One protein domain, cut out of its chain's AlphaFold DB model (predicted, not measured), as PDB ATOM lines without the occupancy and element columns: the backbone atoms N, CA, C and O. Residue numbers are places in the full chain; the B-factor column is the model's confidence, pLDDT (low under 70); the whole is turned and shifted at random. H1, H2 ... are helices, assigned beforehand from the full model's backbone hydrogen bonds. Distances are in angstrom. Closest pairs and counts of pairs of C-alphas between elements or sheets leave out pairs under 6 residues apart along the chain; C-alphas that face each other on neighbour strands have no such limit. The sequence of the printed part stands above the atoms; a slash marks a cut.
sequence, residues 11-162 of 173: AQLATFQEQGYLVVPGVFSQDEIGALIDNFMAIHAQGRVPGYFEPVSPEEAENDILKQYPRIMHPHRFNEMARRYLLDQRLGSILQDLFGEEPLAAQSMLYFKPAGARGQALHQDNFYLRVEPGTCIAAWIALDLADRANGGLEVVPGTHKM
ATOM      1  N   ALA A  11     -28.280  19.060  -0.579       98.31
ATOM      2  CA  ALA A  11     -28.263  20.522  -0.552       98.31
ATOM      3  C   ALA A  11     -28.719  21.146  -1.884       98.31
ATOM      4  O   ALA A  11     -29.445  22.140  -1.887       98.31
ATOM      5  N   GLN A  12     -28.329  20.558  -3.019       98.31
ATOM      6  CA  GLN A  12     -28.788  20.999  -4.341       98.31
ATOM      7  C   GLN A  12     -30.278  20.709  -4.543       98.31
ATOM      8  O   GLN A  12     -30.998  21.575  -5.035       98.31
ATOM      9  N   LEU A  13     -30.754  19.540  -4.102       98.12
ATOM     10  CA  LEU A  13     -32.180  19.201  -4.122       98.12
ATOM     11  C   LEU A  13     -33.001  20.187  -3.280       98.12
ATOM     12  O   LEU A  13     -33.984  20.739  -3.770       98.12
ATOM     13  N   ALA A  14     -32.560  20.473  -2.052       97.81
ATOM     14  CA  ALA A  14     -33.203  21.460  -1.187       97.81
ATOM     15  C   ALA A  14     -33.194  22.867  -1.812       97.81
ATOM     16  O   ALA A  14     -34.186  23.586  -1.728       97.81
ATOM     17  N   THR A  15     -32.104  23.246  -2.491       97.62
ATOM     18  CA  THR A  15     -32.015  24.525  -3.214       97.62
ATOM     19  C   THR A  15     -33.057  24.602  -4.323       97.62
ATOM     20  O   THR A  15     -33.789  25.584  -4.387       97.62
ATOM     21  N   PHE A  16     -33.181  23.567  -5.158       96.31
ATOM     22  CA  PHE A  16     -34.186  23.541  -6.222       96.31
ATOM     23  C   PHE A  16     -35.611  23.613  -5.660       96.31
ATOM     24  O   PHE A  16     -36.419  24.415  -6.122       96.31
ATOM     25  N   GLN A  17     -35.907  22.832  -4.618       94.75
ATOM     26  CA  GLN A  17     -37.212  22.847  -3.955       94.75
ATOM     27  C   GLN A  17     -37.548  24.228  -3.378       94.75
ATOM     28  O   GLN A  17     -38.686  24.691  -3.494       94.75
ATOM     29  N   GLU A  18     -36.565  24.905  -2.781       95.56
ATOM     30  CA  GLU A  18     -36.773  26.195  -2.131       95.56
ATOM     31  C   GLU A  18     -36.848  27.358  -3.122       95.56
ATOM     32  O   GLU A  18     -37.741  28.199  -3.014       95.56
ATOM     33  N   GLN A  19     -35.933  27.384  -4.091       94.88
ATOM     34  CA  GLN A  19     -35.696  28.514  -4.989       94.88
ATOM     35  C   GLN A  19     -36.396  28.367  -6.345       94.88
ATOM     36  O   GLN A  19     -36.608  29.372  -7.017       94.88
ATOM     37  N   GLY A  20     -36.759  27.151  -6.757       93.25
ATOM     38  CA  GLY A  20     -37.384  26.873  -8.057       93.25
ATOM     39  C   GLY A  20     -36.399  26.773  -9.221       93.25
ATOM     40  O   GLY A  20     -36.815  26.608 -10.363       93.25
ATOM     41  N   TYR A  21     -35.096  26.870  -8.948       95.31
ATOM     42  CA  TYR A  21     -34.029  26.682  -9.926       95.31
ATOM     43  C   TYR A  21     -32.771  26.119  -9.259       95.31
ATOM     44  O   TYR A  21     -32.602  26.182  -8.040       95.31
ATOM     45  N   LEU A  22     -31.880  25.568 -10.080       96.94
ATOM     46  CA  LEU A  22     -30.583  25.054  -9.660       96.94
ATOM     47  C   LEU A  22     -29.554  25.313 -10.761       96.94
ATOM     48  O   LEU A  22     -29.806  25.023 -11.928       96.94
ATOM     49  N   VAL A  23     -28.378  25.814 -10.381       96.44
ATOM     50  CA  VAL A  23     -27.234  25.965 -11.286       96.44
ATOM     51  C   VAL A  23     -26.266  24.808 -11.056       96.44
ATOM     52  O   VAL A  23     -25.793  24.602  -9.938       96.44
ATOM     53  N   VAL A  24     -25.957  24.065 -12.119       96.75
ATOM     54  CA  VAL A  24     -24.974  22.974 -12.101       96.75
ATOM     55  C   VAL A  24     -23.839  23.336 -13.066       96.75
ATOM     56  O   VAL A  24     -24.016  23.226 -14.278       96.75
ATOM     57  N   PRO A  25     -22.687  23.824 -12.570       95.62
ATOM     58  CA  PRO A  25     -21.580  24.217 -13.434       95.62
ATOM     59  C   PRO A  25     -20.862  22.990 -14.010       95.62
ATOM     60  O   PRO A  25     -20.777  21.948 -13.365       95.62
ATOM     61  N   GLY A  26     -20.297  23.132 -15.212       94.44
ATOM     62  CA  GLY A  26     -19.391  22.130 -15.785       94.44
ATOM     63  C   GLY A  26     -20.049  20.810 -16.200       94.44
ATOM     64  O   GLY A  26     -19.368  19.790 -16.240       94.44
ATOM     65  N   VAL A  27     -21.352  20.808 -16.513       96.69
ATOM     66  CA  VAL A  27     -22.037  19.622 -17.069       96.69
ATOM     67  C   VAL A  27     -21.423  19.214 -18.414       96.69
ATOM     68  O   VAL A  27     -21.226  18.026 -18.679       96.69
ATOM     69  N   PHE A  28     -21.084  20.203 -19.242       96.62
ATOM     70  CA  PHE A  28     -20.432  20.028 -20.537       96.62
ATOM     71  C   PHE A  28     -19.089  20.757 -20.556       96.62
ATOM     72  O   PHE A  28     -18.929  21.817 -19.947       96.62
ATOM     73  N   SER A  29     -18.120  20.164 -21.245       96.50
ATOM     74  CA  SER A  29     -16.806  20.753 -21.496       96.50
ATOM     75  C   SER A  29     -16.878  21.886 -22.525       96.50
ATOM     76  O   SER A  29     -17.824  21.980 -23.304       96.50
ATOM     77  N   GLN A  30     -15.848  22.734 -22.562       96.38
ATOM     78  CA  GLN A  30     -15.768  23.822 -23.542       96.38
ATOM     79  C   GLN A  30     -15.721  23.302 -24.989       96.38
ATOM     80  O   GLN A  30     -16.334  23.904 -25.861       96.38
ATOM     81  N   ASP A  31     -15.087  22.152 -25.235       97.81
ATOM     82  CA  ASP A  31     -15.044  21.532 -26.568       97.81
ATOM     83  C   ASP A  31     -16.429  21.029 -27.009       97.81
ATOM     84  O   ASP A  31     -16.823  21.188 -28.164       97.81
ATOM     85  N   GLU A  32     -17.196  20.446 -26.083       97.56
ATOM     86  CA  GLU A  32     -18.581  20.022 -26.323       97.56
ATOM     87  C   GLU A  32     -19.486  21.211 -26.659       97.56
ATOM     88  O   GLU A  32     -20.293  21.129 -27.590       97.56
ATOM     89  N   ILE A  33     -19.326  22.311 -25.920       98.12
ATOM     90  CA  ILE A  33     -20.048  23.561 -26.153       98.12
ATOM     91  C   ILE A  33     -19.644  24.188 -27.491       98.12
ATOM     92  O   ILE A  33     -20.523  24.530 -28.278       98.12
ATOM     93  N   GLY A  34     -18.348  24.257 -27.801       98.31
ATOM     94  CA  GLY A  34     -17.843  24.755 -29.083       98.31
ATOM     95  C   GLY A  34     -18.399  23.967 -30.269       98.31
ATOM     96  O   GLY A  34     -18.948  24.552 -31.198       98.31
ATOM     97  N   ALA A  35     -18.385  22.633 -30.194       98.31
ATOM     98  CA  ALA A  35     -18.969  21.785 -31.232       98.31
ATOM     99  C   ALA A  35     -20.485  22.006 -31.399       98.31
ATOM    100  O   ALA A  35     -21.009  21.922 -32.514       98.31
ATOM    101  N   LEU A  36     -21.201  22.288 -30.305       98.00
ATOM    102  CA  LEU A  36     -22.630  22.588 -30.340       98.00
ATOM    103  C   LEU A  36     -22.904  23.949 -30.998       98.00
ATOM    104  O   LEU A  36     -23.815  24.043 -31.823       98.00
ATOM    105  N   ILE A  37     -22.094  24.967 -30.686       98.44
ATOM    106  CA  ILE A  37     -22.133  26.285 -31.335       98.44
ATOM    107  C   ILE A  37     -21.880  26.136 -32.835       98.44
ATOM    108  O   ILE A  37     -22.716  26.566 -33.629       98.44
ATOM    109  N   ASP A  38     -20.794  25.469 -33.229       98.56
ATOM    110  CA  ASP A  38     -20.430  25.269 -34.636       98.56
ATOM    111  C   ASP A  38     -21.551  24.572 -35.414       98.56
ATOM    112  O   ASP A  38     -21.917  24.994 -36.514       98.56
ATOM    113  N   ASN A  39     -22.163  23.540 -34.825       98.44
ATOM    114  CA  ASN A  39     -23.293  22.834 -35.421       98.44
ATOM    115  C   ASN A  39     -24.496  23.763 -35.670       98.44
ATOM    116  O   ASN A  39     -25.118  23.695 -36.731       98.44
ATOM    117  N   PHE A  40     -24.834  24.639 -34.722       98.38
ATOM    118  CA  PHE A  40     -25.963  25.556 -34.879       98.38
ATOM    119  C   PHE A  40     -25.660  26.759 -35.778       98.38
ATOM    120  O   PHE A  40     -26.543  27.190 -36.523       98.38
ATOM    121  N   MET A  41     -24.422  27.249 -35.788       98.25
ATOM    122  CA  MET A  41     -23.970  28.256 -36.749       98.25
ATOM    123  C   MET A  41     -23.935  27.696 -38.175       98.25
ATOM    124  O   MET A  41     -24.289  28.399 -39.117       98.25
ATOM    125  N   ALA A  42     -23.607  26.412 -38.350       98.25
ATOM    126  CA  ALA A  42     -23.723  25.741 -39.641       98.25
ATOM    127  C   ALA A  42     -25.185  25.624 -40.106       98.25
ATOM    128  O   ALA A  42     -25.455  25.833 -41.288       98.25
ATOM    129  N   ILE A  43     -26.135  25.346 -39.200       97.94
ATOM    130  CA  ILE A  43     -27.575  25.389 -39.523       97.94
ATOM    131  C   ILE A  43     -27.981  26.801 -39.959       97.94
ATOM    132  O   ILE A  43     -28.661  26.947 -40.971       97.94
ATOM    133  N   HIS A  44     -27.531  27.836 -39.238       97.56
ATOM    134  CA  HIS A  44     -27.781  29.231 -39.614       97.56
ATOM    135  C   HIS A  44     -27.273  29.537 -41.029       97.56
ATOM    136  O   HIS A  44     -28.042  29.998 -41.870       97.56
ATOM    137  N   ALA A  45     -26.022  29.174 -41.322       97.12
ATOM    138  CA  ALA A  45     -25.386  29.405 -42.617       97.12
ATOM    139  C   ALA A  45     -26.038  28.632 -43.782       97.12
ATOM    140  O   ALA A  45     -26.008  29.099 -44.918       97.12
ATOM    141  N   GLN A  46     -26.630  27.462 -43.519       96.50
ATOM    142  CA  GLN A  46     -27.384  26.690 -44.517       96.50
ATOM    143  C   GLN A  46     -28.753  27.312 -44.840       96.50
ATOM    144  O   GLN A  46     -29.321  27.033 -45.898       96.50
ATOM    145  N   GLY A  47     -29.275  28.169 -43.961       94.38
ATOM    146  CA  GLY A  47     -30.521  28.895 -44.161       94.38
ATOM    147  C   GLY A  47     -31.754  28.140 -43.667       94.38
ATOM    148  O   GLY A  47     -31.762  27.528 -42.601       94.38
ATOM    149  N   ARG A  48     -32.859  28.263 -44.408       96.62
ATOM    150  CA  ARG A  48     -34.199  27.898 -43.927       96.62
ATOM    151  C   ARG A  48     -34.359  26.390 -43.699       96.62
ATOM    152  O   ARG A  48     -34.123  25.585 -44.594       96.62
ATOM    153  N   VAL A  49     -34.918  26.039 -42.546       97.31
ATOM    154  CA  VAL A  49     -35.488  24.729 -42.221       97.31
ATOM    155  C   VAL A  49     -37.000  24.923 -42.024       97.31
ATOM    156  O   VAL A  49     -37.409  25.421 -40.971       97.31
ATOM    157  N   PRO A  50     -37.847  24.581 -43.016       96.50
ATOM    158  CA  PRO A  50     -39.275  24.903 -43.000       96.50
ATOM    159  C   PRO A  50     -39.983  24.491 -41.706       96.50
ATOM    160  O   PRO A  50     -39.888  23.340 -41.277       96.50
ATOM    161  N   GLY A  51     -40.683  25.441 -41.079       95.69
ATOM    162  CA  GLY A  51     -41.407  25.221 -39.821       95.69
ATOM    163  C   GLY A  51     -40.541  25.122 -38.557       95.69
ATOM    164  O   GLY A  51     -41.090  25.016 -37.460       95.69
ATOM    165  N   TYR A  52     -39.212  25.183 -38.680       97.25
ATOM    166  CA  TYR A  52     -38.283  25.059 -37.554       97.25
ATOM    167  C   TYR A  52     -37.330  26.249 -37.410       97.25
ATOM    168  O   TYR A  52     -37.067  26.683 -36.289       97.25
ATOM    169  N   PHE A  53     -36.814  26.778 -38.518       98.12
ATOM    170  CA  PHE A  53     -35.869  27.890 -38.539       98.12
ATOM    171  C   PHE A  53     -35.990  28.651 -39.859       98.12
ATOM    172  O   PHE A  53     -35.762  28.096 -40.929       98.12
ATOM    173  N   GLU A  54     -36.376  29.919 -39.798       97.12
ATOM    174  CA  GLU A  54     -36.702  30.708 -40.989       97.12
ATOM    175  C   GLU A  54     -36.063  32.098 -40.913       97.12
ATOM    176  O   GLU A  54     -36.774  33.086 -40.730       97.12
ATOM    177  N   PRO A  55     -34.722  32.186 -41.001       96.88
ATOM    178  CA  PRO A  55     -34.036  33.468 -41.033       96.88
ATOM    179  C   PRO A  55     -34.375  34.210 -42.327       96.88
ATOM    180  O   PRO A  55     -34.655  33.593 -43.363       96.88
ATOM    181  N   VAL A  56     -34.320  35.535 -42.262       96.00
ATOM    182  CA  VAL A  56     -34.454  36.426 -43.422       96.00
ATOM    183  C   VAL A  56     -33.157  37.193 -43.656       96.00
ATOM    184  O   VAL A  56     -32.311  37.294 -42.763       96.00
ATOM    185  N   SER A  57     -32.998  37.725 -44.865       94.06
ATOM    186  CA  SER A  57     -31.843  38.553 -45.225       94.06
ATOM    187  C   SER A  57     -31.791  39.863 -44.417       94.06
ATOM    188  O   SER A  57     -32.818  40.310 -43.897       94.06
ATOM    189  N   PRO A  58     -30.621  40.520 -44.298       93.06
ATOM    190  CA  PRO A  58     -30.522  41.835 -43.666       93.06
ATOM    191  C   PRO A  58     -31.473  42.880 -44.260       93.06
ATOM    192  O   PRO A  58     -32.027  43.694 -43.519       93.06
ATOM    193  N   GLU A  59     -31.699  42.829 -45.573       94.06
ATOM    194  CA  GLU A  59     -32.606  43.715 -46.296       94.06
ATOM    195  C   GLU A  59     -34.065  43.511 -45.857       94.06
ATOM    196  O   GLU A  59     -34.774  44.477 -45.583       94.06
ATOM    197  N   GLU A  60     -34.504  42.256 -45.722       94.12
ATOM    198  CA  GLU A  60     -35.855  41.890 -45.262       94.12
ATOM    199  C   GLU A  60     -36.044  42.077 -43.747       94.12
ATOM    200  O   GLU A  60     -37.168  42.163 -43.241       94.12
ATOM    201  N   ALA A  61     -34.945  42.114 -42.994       92.50
ATOM    202  CA  ALA A  61     -34.986  42.212 -41.546       92.50
ATOM    203  C   ALA A  61     -35.463  43.589 -41.054       92.50
ATOM    204  O   ALA A  61     -35.948  43.687 -39.926       92.50
ATOM    205  N   GLU A  62     -35.361  44.639 -41.876       91.69
ATOM    206  CA  GLU A  62     -35.785  46.008 -41.533       91.69
ATOM    207  C   GLU A  62     -35.197  46.491 -40.186       91.69
ATOM    208  O   GLU A  62     -35.882  47.093 -39.361       91.69
ATOM    209  N   ASN A  63     -33.909  46.207 -39.950       88.06
ATOM    210  CA  ASN A  63     -33.171  46.452 -38.697       88.06
ATOM    211  C   ASN A  63     -33.557  45.575 -37.486       88.06
ATOM    212  O   ASN A  63     -33.005  45.771 -36.404       88.06
ATOM    213  N   ASP A  64     -34.437  44.579 -37.633       93.06
ATOM    214  CA  ASP A  64     -34.680  43.582 -36.583       93.06
ATOM    215  C   ASP A  64     -33.714  42.398 -36.720       93.06
ATOM    216  O   ASP A  64     -33.956  41.438 -37.455       93.06
ATOM    217  N   ILE A  65     -32.613  42.448 -35.968       93.81
ATOM    218  CA  ILE A  65     -31.587  41.398 -35.965       93.81
ATOM    219  C   ILE A  65     -32.147  40.014 -35.584       93.81
ATOM    220  O   ILE A  65     -31.621  38.996 -36.029       93.81
ATOM    221  N   LEU A  66     -33.259  39.940 -34.839       94.00
ATOM    222  CA  LEU A  66     -33.891  38.661 -34.491       94.00
ATOM    223  C   LEU A  66     -34.651  38.022 -35.658       94.00
ATOM    224  O   LEU A  66     -34.954  36.835 -35.589       94.00
ATOM    225  N   LYS A  67     -34.932  38.756 -36.743       95.00
ATOM    226  CA  LYS A  67     -35.417  38.136 -37.985       95.00
ATOM    227  C   LYS A  67     -34.282  37.455 -38.760       95.00
ATOM    228  O   LYS A  67     -34.529  36.479 -39.459       95.00
ATOM    229  N   GLN A  68     -33.040  37.927 -38.610       96.19
ATOM    230  CA  GLN A  68     -31.850  37.271 -39.175       96.19
ATOM    231  C   GLN A  68     -31.394  36.089 -38.310       96.19
ATOM    232  O   GLN A  68     -30.859  35.110 -38.823       96.19
ATOM    233  N   TYR A  69     -31.630  36.169 -37.000       95.94
ATOM    234  CA  TYR A  69     -31.275  35.150 -36.014       95.94
ATOM    235  C   TYR A  69     -32.500  34.685 -35.207       95.94
ATOM    236  O   TYR A  69     -32.529  34.833 -33.980       95.94
ATOM    237  N   PRO A  70     -33.546  34.141 -35.857       95.94
ATOM    238  CA  PRO A  70     -34.701  33.643 -35.132       95.94
ATOM    239  C   PRO A  70     -34.324  32.386 -34.351       95.94
ATOM    240  O   PRO A  70     -33.427  31.634 -34.733       95.94
ATOM    241  N   ARG A  71     -35.052  32.118 -33.264       95.88
ATOM    242  CA  ARG A  71     -34.906  30.860 -32.521       95.88
ATOM    243  C   ARG A  71     -35.081  29.646 -33.440       95.88
ATOM    244  O   ARG A  71     -35.928  29.656 -34.334       95.88
ATOM    245  N   ILE A  72     -34.340  28.578 -33.159       98.06
ATOM    246  CA  ILE A  72     -34.540  27.279 -33.809       98.06
ATOM    247  C   ILE A  72     -35.504  26.463 -32.956       98.06
ATOM    248  O   ILE A  72     -35.212  26.143 -31.801       98.06
ATOM    249  N   MET A  73     -36.643  26.102 -33.534       97.88
ATOM    250  CA  MET A  73     -37.664  25.287 -32.887       97.88
ATOM    251  C   MET A  73     -37.382  23.801 -33.110       97.88
ATOM    252  O   MET A  73     -37.069  23.384 -34.219       97.88
ATOM    253  N   HIS A  74     -37.517  22.986 -32.060       97.75
ATOM    254  CA  HIS A  74     -37.404  21.523 -32.113       97.75
ATOM    255  C   HIS A  74     -36.198  20.967 -32.909       97.75
ATOM    256  O   HIS A  74     -36.378  20.005 -33.664       97.75
ATOM    257  N   PRO A  75     -34.958  21.478 -32.740       98.31
ATOM    258  CA  PRO A  75     -33.813  20.983 -33.502       98.31
ATOM    259  C   PRO A  75     -33.554  19.486 -33.315       98.31
ATOM    260  O   PRO A  75     -33.068  18.832 -34.230       98.31
ATOM    261  N   HIS A  76     -33.971  18.891 -32.193       98.12
ATOM    262  CA  HIS A  76     -33.916  17.439 -31.976       98.12
ATOM    263  C   HIS A  76     -34.690  16.602 -33.013       98.12
ATOM    264  O   HIS A  76     -34.479  15.392 -33.088       98.12
ATOM    265  N   ARG A  77     -35.597  17.206 -33.797       97.94
ATOM    266  CA  ARG A  77     -36.363  16.514 -34.846       97.94
ATOM    267  C   ARG A  77     -35.615  16.387 -36.169       97.94
ATOM    268  O   ARG A  77     -35.964  15.513 -36.953       97.94
ATOM    269  N   PHE A  78     -34.618  17.234 -36.423       97.88
ATOM    270  CA  PHE A  78     -33.908  17.268 -37.709       97.88
ATOM    271  C   PHE A  78     -32.378  17.348 -37.588       97.88
ATOM    272  O   PHE A  78     -31.683  17.205 -38.587       97.88
ATOM    273  N   ASN A  79     -31.834  17.550 -36.385       98.38
ATOM    274  CA  ASN A  79     -30.400  17.601 -36.125       98.38
ATOM    275  C   ASN A  79     -30.006  16.546 -35.077       98.38
ATOM    276  O   ASN A  79     -30.478  16.551 -33.936       98.38
ATOM    277  N   GLU A  80     -29.121  15.626 -35.466       98.25
ATOM    278  CA  GLU A  80     -28.714  14.501 -34.616       98.25
ATOM    279  C   GLU A  80     -27.951  14.937 -33.364       98.25
ATOM    280  O   GLU A  80     -28.138  14.339 -32.303       98.25
ATOM    281  N   MET A  81     -27.120  15.980 -33.468       98.12
ATOM    282  CA  MET A  81     -26.386  16.517 -32.324       98.12
ATOM    283  C   MET A  81     -27.361  17.098 -31.294       98.12
ATOM    284  O   MET A  81     -27.303  16.726 -30.125       98.12
ATOM    285  N   ALA A  82     -28.332  17.906 -31.722       98.12
ATOM    286  CA  ALA A  82     -29.370  18.441 -30.848       98.12
ATOM    287  C   ALA A  82     -30.188  17.332 -30.167       98.12
ATOM    288  O   ALA A  82     -30.487  17.430 -28.977       98.12
ATOM    289  N   ARG A  83     -30.523  16.253 -30.891       98.44
ATOM    290  CA  ARG A  83     -31.204  15.085 -30.307       98.44
ATOM    291  C   ARG A  83     -30.336  14.371 -29.272       98.44
ATOM    292  O   ARG A  83     -30.849  13.964 -28.236       98.44
ATOM    293  N   ARG A  84     -29.033  14.233 -29.537       97.50
ATOM    294  CA  ARG A  84     -28.075  13.631 -28.601       97.50
ATOM    295  C   ARG A  84     -28.002  14.416 -27.295       97.50
ATOM    296  O   ARG A  84     -28.074  13.795 -26.246       97.50
ATOM    297  N   TYR A  85     -27.905  15.745 -27.359       96.94
ATOM    298  CA  TYR A  85     -27.868  16.585 -26.159       96.94
ATOM    299  C   TYR A  85     -29.208  16.613 -25.419       96.94
ATOM    300  O   TYR A  85     -29.209  16.555 -24.196       96.94
ATOM    301  N   LEU A  86     -30.346  16.618 -26.128       97.31
ATOM    302  CA  LEU A  86     -31.669  16.506 -25.498       97.31
ATOM    303  C   LEU A  86     -31.814  15.217 -24.667       97.31
ATOM    304  O   LEU A  86     -32.500  15.217 -23.651       97.31
ATOM    305  N   LEU A  87     -31.174  14.130 -25.106       97.06
ATOM    306  CA  LEU A  87     -31.209  12.815 -24.461       97.06
ATOM    307  C   LEU A  87     -29.912  12.489 -23.696       97.06
ATOM    308  O   LEU A  87     -29.654  11.321 -23.403       97.06
ATOM    309  N   ASP A  88     -29.064  13.482 -23.405       97.19
ATOM    310  CA  ASP A  88     -27.779  13.237 -22.745       97.19
ATOM    311  C   ASP A  88     -27.996  12.724 -21.314       97.19
ATOM    312  O   ASP A  88     -28.746  13.306 -20.525       97.19
ATOM    313  N   GLN A  89     -27.307  11.635 -20.963       96.31
ATOM    314  CA  GLN A  89     -27.467  10.962 -19.675       96.31
ATOM    315  C   GLN A  89     -27.153  11.868 -18.475       96.31
ATOM    316  O   GLN A  89     -27.748  11.676 -17.417       96.31
ATOM    317  N   ARG A  90     -26.266  12.863 -18.622       97.25
ATOM    318  CA  ARG A  90     -25.974  13.842 -17.561       97.25
ATOM    319  C   ARG A  90     -27.195  14.693 -17.232       97.25
ATOM    320  O   ARG A  90     -27.501  14.893 -16.062       97.25
ATOM    321  N   LEU A  91     -27.900  15.174 -18.259       96.62
ATOM    322  CA  LEU A  91     -29.139  15.933 -18.079       96.62
ATOM    323  C   LEU A  91     -30.246  15.026 -17.555       96.62
ATOM    324  O   LEU A  91     -30.926  15.385 -16.599       96.62
ATOM    325  N   GLY A  92     -30.382  13.832 -18.140       96.31
ATOM    326  CA  GLY A  92     -31.377  12.848 -17.726       96.31
ATOM    327  C   GLY A  92     -31.257  12.477 -16.247       96.31
ATOM    328  O   GLY A  92     -32.267  12.437 -15.554       96.31
ATOM    329  N   SER A  93     -30.041  12.269 -15.730       97.06
ATOM    330  CA  SER A  93     -29.841  11.920 -14.320       97.06
ATOM    331  C   SER A  93     -30.097  13.090 -13.368       97.06
ATOM    332  O   SER A  93     -30.700  12.878 -12.321       97.06
ATOM    333  N   ILE A  94     -29.706  14.317 -13.740       97.81
ATOM    334  CA  ILE A  94     -30.033  15.530 -12.971       97.81
ATOM    335  C   ILE A  94     -31.550  15.699 -12.890       97.81
ATOM    336  O   ILE A  94     -32.096  15.864 -11.805       97.81
ATOM    337  N   LEU A  95     -32.238  15.633 -14.032       96.38
ATOM    338  CA  LEU A  95     -33.688  15.794 -14.096       96.38
ATOM    339  C   LEU A  95     -34.409  14.667 -13.355       96.38
ATOM    340  O   LEU A  95     -35.374  14.943 -12.655       96.38
ATOM    341  N   GLN A  96     -33.922  13.429 -13.441       96.50
ATOM    342  CA  GLN A  96     -34.465  12.310 -12.675       96.50
ATOM    343  C   GLN A  96     -34.377  12.547 -11.163       96.50
ATOM    344  O   GLN A  96     -35.349  12.300 -10.454       96.50
ATOM    345  N   ASP A  97     -33.247  13.058 -10.663       97.44
ATOM    346  CA  ASP A  97     -33.106  13.394  -9.243       97.44
ATOM    347  C   ASP A  97     -34.083  14.521  -8.830       97.44
ATOM    348  O   ASP A  97     -34.611  14.496  -7.719       97.44
ATOM    349  N   LEU A  98     -34.354  15.491  -9.716       95.44
ATOM    350  CA  LEU A  98     -35.299  16.591  -9.462       95.44
ATOM    351  C   LEU A  98     -36.771  16.159  -9.521       95.44
ATOM    352  O   LEU A  98     -37.572  16.624  -8.712       95.44
ATOM    353  N   PHE A  99     -37.129  15.289 -10.467       93.12
ATOM    354  CA  PHE A  99     -38.489  14.765 -10.615       93.12
ATOM    355  C   PHE A  99     -38.825  13.686  -9.588       93.12
ATOM    356  O   PHE A  99     -39.982  13.546  -9.202       93.12
ATOM    357  N   GLY A 100     -37.831  12.907  -9.158       94.44
ATOM    358  CA  GLY A 100     -38.050  11.666  -8.414       94.44
ATOM    359  C   GLY A 100     -38.521  10.499  -9.292       94.44
ATOM    360  O   GLY A 100     -38.795   9.420  -8.769       94.44
ATOM    361  N   GLU A 101     -38.590  10.688 -10.612       93.94
ATOM    362  CA  GLU A 101     -38.978   9.685 -11.607       93.94
ATOM    363  C   GLU A 101     -38.258   9.915 -12.948       93.94
ATOM    364  O   GLU A 101     -37.469  10.848 -13.099       93.94
ATOM    365  N   GLU A 102     -38.472   9.033 -13.927       94.12
ATOM    366  CA  GLU A 102     -37.854   9.158 -15.249       94.12
ATOM    367  C   GLU A 102     -38.411  10.372 -16.028       94.12
ATOM    368  O   GLU A 102     -39.618  10.444 -16.260       94.12
ATOM    369  N   PRO A 103     -37.559  11.319 -16.474       92.75
ATOM    370  CA  PRO A 103     -38.009  12.468 -17.250       92.75
ATOM    371  C   PRO A 103     -38.358  12.089 -18.693       92.75
ATOM    372  O   PRO A 103     -37.627  11.353 -19.355       92.75
ATOM    373  N   LEU A 104     -39.410  12.706 -19.235       93.12
ATOM    374  CA  LEU A 104     -39.733  12.641 -20.661       93.12
ATOM    375  C   LEU A 104     -39.238  13.894 -21.392       93.12
ATOM    376  O   LEU A 104     -39.571  15.023 -21.033       93.12
ATOM    377  N   ALA A 105     -38.475  13.698 -22.468       93.81
ATOM    378  CA  ALA A 105     -37.991  14.790 -23.306       93.81
ATOM    379  C   ALA A 105     -39.098  15.302 -24.248       93.81
ATOM    380  O   ALA A 105     -39.427  14.658 -25.244       93.81
ATOM    381  N   ALA A 106     -39.659  16.478 -23.950       91.00
ATOM    382  CA  ALA A 106     -40.773  17.050 -24.714       91.00
ATOM    383  C   ALA A 106     -40.334  17.999 -25.847       91.00
ATOM    384  O   ALA A 106     -40.893  17.974 -26.946       91.00
ATOM    385  N   GLN A 107     -39.348  18.864 -25.590       92.75
ATOM    386  CA  GLN A 107     -38.951  19.925 -26.516       92.75
ATOM    387  C   GLN A 107     -37.488  20.340 -26.319       92.75
ATOM    388  O   GLN A 107     -36.943  20.254 -25.226       92.75
ATOM    389  N   SER A 108     -36.873  20.841 -27.393       96.69
ATOM    390  CA  SER A 108     -35.649  21.640 -27.329       96.69
ATOM    391  C   SER A 108     -35.800  22.877 -28.207       96.69
ATOM    392  O   SER A 108     -36.590  22.872 -29.159       96.69
ATOM    393  N   MET A 109     -35.062  23.931 -27.875       97.19
ATOM    394  CA  MET A 109     -34.984  25.179 -28.632       97.19
ATOM    395  C   MET A 109     -33.556  25.721 -28.559       97.19
ATOM    396  O   MET A 109     -32.882  25.531 -27.548       97.19
ATOM    397  N   LEU A 110     -33.117  26.410 -29.611       97.69
ATOM    398  CA  LEU A 110     -31.910  27.238 -29.584       97.69
ATOM    399  C   LEU A 110     -32.315  28.705 -29.678       97.69
ATOM    400  O   LEU A 110     -33.085  29.073 -30.567       97.69
ATOM    401  N   TYR A 111     -31.747  29.535 -28.811       95.44
ATOM    402  CA  TYR A 111     -31.902  30.983 -28.856       95.44
ATOM    403  C   TYR A 111     -30.587  31.630 -29.274       95.44
ATOM    404  O   TYR A 111     -29.594  31.530 -28.559       95.44
ATOM    405  N   PHE A 112     -30.601  32.319 -30.412       94.81
ATOM    406  CA  PHE A 112     -29.542  33.262 -30.749       94.81
ATOM    407  C   PHE A 112     -29.758  34.570 -29.984       94.81
ATOM    408  O   PHE A 112     -30.894  35.029 -29.844       94.81
ATOM    409  N   LYS A 113     -28.663  35.185 -29.530       92.19
ATOM    410  CA  LYS A 113     -28.669  36.483 -28.836       92.19
ATOM    411  C   LYS A 113     -27.617  37.424 -29.424       92.19
ATOM    412  O   LYS A 113     -26.612  37.711 -28.777       92.19
ATOM    413  N   PRO A 114     -27.789  37.871 -30.678       92.56
ATOM    414  CA  PRO A 114     -26.852  38.815 -31.269       92.56
ATOM    415  C   PRO A 114     -26.868  40.136 -30.488       92.56
ATOM    416  O   PRO A 114     -27.898  40.544 -29.947       92.56
ATOM    417  N   ALA A 115     -25.725  40.819 -30.431       90.81
ATOM    418  CA  ALA A 115     -25.604  42.090 -29.724       90.81
ATOM    419  C   ALA A 115     -26.651  43.108 -30.214       90.81
ATOM    420  O   ALA A 115     -26.884  43.253 -31.415       90.81
ATOM    421  N   GLY A 116     -27.287  43.813 -29.277       87.88
ATOM    422  CA  GLY A 116     -28.355  44.770 -29.577       87.88
ATOM    423  C   GLY A 116     -29.732  44.143 -29.829       87.88
ATOM    424  O   GLY A 116     -30.697  44.883 -30.019       87.88
ATOM    425  N   ALA A 117     -29.861  42.811 -29.799       89.94
ATOM    426  CA  ALA A 117     -31.169  42.167 -29.781       89.94
ATOM    427  C   ALA A 117     -31.951  42.524 -28.510       89.94
ATOM    428  O   ALA A 117     -31.391  42.716 -27.429       89.94
ATOM    429  N   ARG A 118     -33.279  42.561 -28.636       89.56
ATOM    430  CA  ARG A 118     -34.179  42.612 -27.477       89.56
ATOM    431  C   ARG A 118     -34.075  41.308 -26.676       89.56
ATOM    432  O   ARG A 118     -34.010  40.235 -27.271       89.56
ATOM    433  N   GLY A 119     -34.125  41.410 -25.350       85.38
ATOM    434  CA  GLY A 119     -34.262  40.249 -24.469       85.38
ATOM    435  C   GLY A 119     -35.699  39.728 -24.409       85.38
ATOM    436  O   GLY A 119     -36.639  40.371 -24.893       85.38
ATOM    437  N   GLN A 120     -35.885  38.567 -23.788       84.81
ATOM    438  CA  GLN A 120     -37.210  38.020 -23.524       84.81
ATOM    439  C   GLN A 120     -37.827  38.641 -22.270       84.81
ATOM    440  O   GLN A 120     -37.197  38.723 -21.217       84.81
ATOM    441  N   ALA A 121     -39.087  39.072 -22.378       85.00
ATOM    442  CA  ALA A 121     -39.828  39.530 -21.219       85.00
ATOM    443  C   ALA A 121     -40.034  38.380 -20.229       85.00
ATOM    444  O   ALA A 121     -40.233  37.215 -20.571       85.00
ATOM    445  N   LEU A 122     -40.027  38.773 -18.977       83.00
ATOM    446  CA  LEU A 122     -40.408  38.000 -17.823       83.00
ATOM    447  C   LEU A 122     -41.749  37.235 -17.996       83.00
ATOM    448  O   LEU A 122     -42.778  37.839 -18.286       83.00
ATOM    449  N   HIS A 123     -41.745  35.908 -17.803       84.31
ATOM    450  CA  HIS A 123     -42.915  35.028 -17.997       84.31
ATOM    451  C   HIS A 123     -42.783  33.687 -17.247       84.31
ATOM    452  O   HIS A 123     -41.669  33.338 -16.874       84.31
ATOM    453  N   GLN A 124     -43.899  32.954 -17.054       83.69
ATOM    454  CA  GLN A 124     -43.907  31.523 -16.674       83.69
ATOM    455  C   GLN A 124     -44.068  30.636 -17.902       83.69
ATOM    456  O   GLN A 124     -45.005  30.836 -18.673       83.69
ATOM    457  N   ASP A 125     -43.246  29.596 -18.029       85.38
ATOM    458  CA  ASP A 125     -43.389  28.620 -19.115       85.38
ATOM    459  C   ASP A 125     -44.747  27.915 -19.065       85.38
ATOM    460  O   ASP A 125     -45.438  27.810 -20.082       85.38
ATOM    461  N   ASN A 126     -45.192  27.487 -17.875       83.31
ATOM    462  CA  ASN A 126     -46.428  26.711 -17.765       83.31
ATOM    463  C   ASN A 126     -47.695  27.512 -18.111       83.31
ATOM    464  O   ASN A 126     -48.708  26.913 -18.465       83.31
ATOM    465  N   PHE A 127     -47.633  28.850 -18.102       80.50
ATOM    466  CA  PHE A 127     -48.715  29.695 -18.620       80.50
ATOM    467  C   PHE A 127     -49.003  29.399 -20.102       80.50
ATOM    468  O   PHE A 127     -50.158  29.380 -20.535       80.50
ATOM    469  N   TYR A 128     -47.947  29.129 -20.874       81.50
ATOM    470  CA  TYR A 128     -48.037  28.790 -22.292       81.50
ATOM    471  C   TYR A 128     -48.175  27.286 -22.520       81.50
ATOM    472  O   TYR A 128     -48.992  26.876 -23.344       81.50
ATOM    473  N   LEU A 129     -47.399  26.470 -21.799       81.62
ATOM    474  CA  LEU A 129     -47.355  25.020 -22.009       81.62
ATOM    475  C   LEU A 129     -48.591  24.294 -21.464       81.62
ATOM    476  O   LEU A 129     -48.976  23.269 -22.024       81.62
ATOM    477  N   ARG A 130     -49.225  24.826 -20.408       84.19
ATOM    478  CA  ARG A 130     -50.419  24.255 -19.757       84.19
ATOM    479  C   ARG A 130     -50.259  22.772 -19.397       84.19
ATOM    480  O   ARG A 130     -51.187  21.984 -19.568       84.19
ATOM    481  N   VAL A 131     -49.073  22.392 -18.924       80.38
ATOM    482  CA  VAL A 131     -48.793  21.037 -18.441       80.38
ATOM    483  C   VAL A 131     -49.563  20.807 -17.144       80.38
ATOM    484  O   VAL A 131     -49.522  21.644 -16.243       80.38
ATOM    485  N   GLU A 132     -50.203  19.644 -17.038       74.75
ATOM    486  CA  GLU A 132     -50.897  19.144 -15.848       74.75
ATOM    487  C   GLU A 132     -50.259  17.792 -15.476       74.75
ATOM    488  O   GLU A 132     -50.165  16.933 -16.357       74.75
ATOM    489  N   PRO A 133     -49.763  17.584 -14.239       76.31
ATOM    490  CA  PRO A 133     -49.940  18.396 -13.027       76.31
ATOM    491  C   PRO A 133     -48.908  19.534 -12.830       76.31
ATOM    492  O   PRO A 133     -48.571  19.884 -11.702       76.31
ATOM    493  N   GLY A 134     -48.372  20.123 -13.907       74.19
ATOM    494  CA  GLY A 134     -47.407  21.232 -13.825       74.19
ATOM    495  C   GLY A 134     -45.957  20.799 -13.588       74.19
ATOM    496  O   GLY A 134     -45.131  21.597 -13.160       74.19
ATOM    497  N   THR A 135     -45.628  19.546 -13.892       78.62
ATOM    498  CA  THR A 135     -44.314  18.920 -13.676       78.62
ATOM    499  C   THR A 135     -43.328  19.192 -14.816       78.62
ATOM    500  O   THR A 135     -42.562  18.321 -15.203       78.62
ATOM    501  N   CYS A 136     -43.329  20.380 -15.417       88.44
ATOM    502  CA  CYS A 136     -42.352  20.694 -16.463       88.44
ATOM    503  C   CYS A 136     -41.114  21.361 -15.852       88.44
ATOM    504  O   CYS A 136     -41.236  22.365 -15.156       88.44
ATOM    505  N   ILE A 137     -39.926  20.822 -16.138       92.38
ATOM    506  CA  ILE A 137     -38.637  21.427 -15.781       92.38
ATOM    507  C   ILE A 137     -37.880  21.717 -17.075       92.38
ATOM    508  O   ILE A 137     -37.701  20.829 -17.910       92.38
ATOM    509  N   ALA A 138     -37.407  22.953 -17.227       92.81
ATOM    510  CA  ALA A 138     -36.524  23.340 -18.316       92.81
ATOM    511  C   ALA A 138     -35.054  23.157 -17.906       92.81
ATOM    512  O   ALA A 138     -34.622  23.644 -16.862       92.81
ATOM    513  N   ALA A 139     -34.267  22.499 -18.759       95.56
ATOM    514  CA  ALA A 139     -32.811  22.519 -18.675       95.56
ATOM    515  C   ALA A 139     -32.275  23.608 -19.615       95.56
ATOM    516  O   ALA A 139     -32.369  23.478 -20.836       95.56
ATOM    517  N   TRP A 140     -31.725  24.684 -19.050       96.38
ATOM    518  CA  TRP A 140     -31.106  25.768 -19.815       96.38
ATOM    519  C   TRP A 140     -29.582  25.605 -19.825       96.38
ATOM    520  O   TRP A 140     -28.958  25.510 -18.769       96.38
ATOM    521  N   ILE A 141     -28.986  25.560 -21.018       96.44
ATOM    522  CA  ILE A 141     -27.546  25.360 -21.213       96.44
ATOM    523  C   ILE A 141     -26.955  26.656 -21.771       96.44
ATOM    524  O   ILE A 141     -27.310  27.073 -22.873       96.44
ATOM    525  N   ALA A 142     -26.038  27.270 -21.021       95.50
ATOM    526  CA  ALA A 142     -25.212  28.362 -21.528       95.50
ATOM    527  C   ALA A 142     -24.283  27.833 -22.624       95.50
ATOM    528  O   ALA A 142     -23.481  26.937 -22.359       95.50
ATOM    529  N   LEU A 143     -24.390  28.390 -23.832       96.06
ATOM    530  CA  LEU A 143     -23.426  28.136 -24.906       96.06
ATOM    531  C   LEU A 143     -22.297  29.171 -24.886       96.06
ATOM    532  O   LEU A 143     -21.146  28.827 -25.102       96.06
ATOM    533  N   ASP A 144     -22.609  30.408 -24.515       93.50
ATOM    534  CA  ASP A 144     -21.625  31.461 -24.282       93.50
ATOM    535  C   ASP A 144     -21.536  31.802 -22.793       93.50
ATOM    536  O   ASP A 144     -22.431  31.479 -22.003       93.50
ATOM    537  N   LEU A 145     -20.472  32.512 -22.407       92.81
ATOM    538  CA  LEU A 145     -20.443  33.192 -21.114       92.81
ATOM    539  C   LEU A 145     -21.666  34.102 -21.021       92.81
ATOM    540  O   LEU A 145     -21.833  34.988 -21.852       92.81
ATOM    541  N   ALA A 146     -22.513  33.874 -20.022       91.06
ATOM    542  CA  ALA A 146     -23.776  34.575 -19.858       91.06
ATOM    543  C   ALA A 146     -23.805  35.281 -18.501       91.06
ATOM    544  O   ALA A 146     -23.689  34.644 -17.453       91.06
ATOM    545  N   ASP A 147     -23.974  36.597 -18.527       90.00
ATOM    546  CA  ASP A 147     -24.081  37.451 -17.355       90.00
ATOM    547  C   ASP A 147     -25.163  38.522 -17.551       90.00
ATOM    548  O   ASP A 147     -25.816  38.624 -18.589       90.00
ATOM    549  N   ARG A 148     -25.376  39.352 -16.531       88.75
ATOM    550  CA  ARG A 148     -26.388  40.414 -16.581       88.75
ATOM    551  C   ARG A 148     -26.152  41.420 -17.721       88.75
ATOM    552  O   ARG A 148     -27.113  42.027 -18.183       88.75
ATOM    553  N   ALA A 149     -24.911  41.625 -18.160       88.75
ATOM    554  CA  ALA A 149     -24.578  42.610 -19.184       88.75
ATOM    555  C   ALA A 149     -24.857  42.112 -20.611       88.75
ATOM    556  O   ALA A 149     -25.024  42.942 -21.505       88.75
ATOM    557  N   ASN A 150     -24.942  40.796 -20.833       88.44
ATOM    558  CA  ASN A 150     -25.139  40.214 -22.165       88.44
ATOM    559  C   ASN A 150     -26.394  39.333 -22.314       88.44
ATOM    560  O   ASN A 150     -26.493  38.544 -23.253       88.44
ATOM    561  N   GLY A 151     -27.375  39.498 -21.421       85.94
ATOM    562  CA  GLY A 151     -28.655  38.786 -21.501       85.94
ATOM    563  C   GLY A 151     -28.634  37.414 -20.829       85.94
ATOM    564  O   GLY A 151     -29.228  36.460 -21.324       85.94
ATOM    565  N   GLY A 152     -27.919  37.276 -19.716       89.62
ATOM    566  CA  GLY A 152     -27.970  36.097 -18.863       89.62
ATOM    567  C   GLY A 152     -29.370  35.823 -18.309       89.62
ATOM    568  O   GLY A 152     -30.206  36.720 -18.190       89.62
ATOM    569  N   LEU A 153     -29.609  34.556 -17.961       90.50
ATOM    570  CA  LEU A 153     -30.883  34.113 -17.411       90.50
ATOM    571  C   LEU A 153     -31.171  34.763 -16.055       90.50
ATOM    572  O   LEU A 153     -30.416  34.564 -15.104       90.50
ATOM    573  N   GLU A 154     -32.294  35.474 -15.947       90.56
ATOM    574  CA  GLU A 154     -32.825  35.938 -14.667       90.56
ATOM    575  C   GLU A 154     -34.002  35.068 -14.216       90.56
ATOM    576  O   GLU A 154     -34.954  34.837 -14.965       90.56
ATOM    577  N   VAL A 155     -33.928  34.614 -12.963       90.38
ATOM    578  CA  VAL A 155     -34.975  33.862 -12.265       90.38
ATOM    579  C   VAL A 155     -35.285  34.592 -10.964       90.38
ATOM    580  O   VAL A 155     -34.361  34.954 -10.234       90.38
ATOM    581  N   VAL A 156     -36.564  34.797 -10.636       91.06
ATOM    582  CA  VAL A 156     -36.937  35.260  -9.288       91.06
ATOM    583  C   VAL A 156     -37.205  34.037  -8.417       91.06
ATOM    584  O   VAL A 156     -38.082  33.239  -8.750       91.06
ATOM    585  N   PRO A 157     -36.471  33.861  -7.312       93.12
ATOM    586  CA  PRO A 157     -36.590  32.646  -6.526       93.12
ATOM    587  C   PRO A 157     -37.939  32.488  -5.814       93.12
ATOM    588  O   PRO A 157     -38.544  33.460  -5.362       93.12
ATOM    589  N   GLY A 158     -38.385  31.239  -5.666       91.19
ATOM    590  CA  GLY A 158     -39.551  30.853  -4.860       91.19
ATOM    591  C   GLY A 158     -40.909  31.052  -5.540       91.19
ATOM    592  O   GLY A 158     -41.930  30.595  -5.027       91.19
ATOM    593  N   THR A 159     -40.952  31.694  -6.707       88.50
ATOM    594  CA  THR A 159     -42.205  31.993  -7.415       88.50
ATOM    595  C   THR A 159     -42.880  30.765  -8.027       88.50
ATOM    596  O   THR A 159     -44.065  30.820  -8.331       88.50
ATOM    597  N   HIS A 160     -42.177  29.635  -8.156       87.88
ATOM    598  CA  HIS A 160     -42.763  28.345  -8.551       87.88
ATOM    599  C   HIS A 160     -43.768  27.802  -7.523       87.88
ATOM    600  O   HIS A 160     -44.604  26.975  -7.866       87.88
ATOM    601  N   LYS A 161     -43.703  28.271  -6.268       87.06
ATOM    602  CA  LYS A 161     -44.655  27.927  -5.198       87.06
ATOM    603  C   LYS A 161     -45.924  28.788  -5.233       87.06
ATOM    604  O   LYS A 161     -46.859  28.529  -4.478       87.06
ATOM    605  N   MET A 162     -45.951  29.842  -6.052       82.81
ATOM    606  CA  MET A 162     -47.105  30.732  -6.175       82.81
ATOM    607  C   MET A 162     -48.133  30.146  -7.148       82.81
ATOM    608  O   MET A 162     -47.790  29.445  -8.097       82.81
TER     609      MET A 162
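Overview. This is residues 11 to 162 of the 173 residues of an uncharacterized protein of Ktedonobacteria bacterium brp13 (UniProt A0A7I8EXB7). Little regular structure: an elongated body mostly of loops, with H2, H5 and H6 along one side, H1 at one end and small H3 and H4 at the other. Residues 127 to 133 stick out. The 152 printed residues include seven named helices, H1 to H7 in chain order, and no named strand: all helix, with 57 residues in named elements. It is compact, radius of gyration of the C-alphas 16.6 A, spanning 50 by 31 by 30 A.

Arrangement. Start at H2, residues 30 to 46; its residues 36 to 39 alone only just touch H5, residues 80 to 86, with 3 pairs of C-alphas within 8 A, the closest Leu 36 and Met 81, 7.4 A. They run opposite ways at a steep tilt of 51 degrees. H6, residues 89 to 99, only just touches H1, residues 11 to 19, with 3 such pairs, the closest Leu 13 and Leu 98, 6.7 A. H3, residues 58 to 61, and H4, residues 65 to 68, touch only at the corner; their closest C-alphas, Ala 61 and Lys 67, are 5.4 A apart. H7, residues 125 to 129, touches no helix. Every O i to N i+4 pair is within hydrogen-bond range in H1, H2, H5, H6 and H7; H3 and H4 are too short for one.

Along the chain. Find C-alpha 30 at (-15.768, 23.822, -23.542); H2 runs 24.1 A from there. H1 begins at C-alpha 11, (-28.263, 20.522, -0.552).

Size, cuts and confidence. The printed part has no cut; links H2 to H3, H4 to H5 and H6 to H7 are long. No printed residue is under 70 in pLDDT.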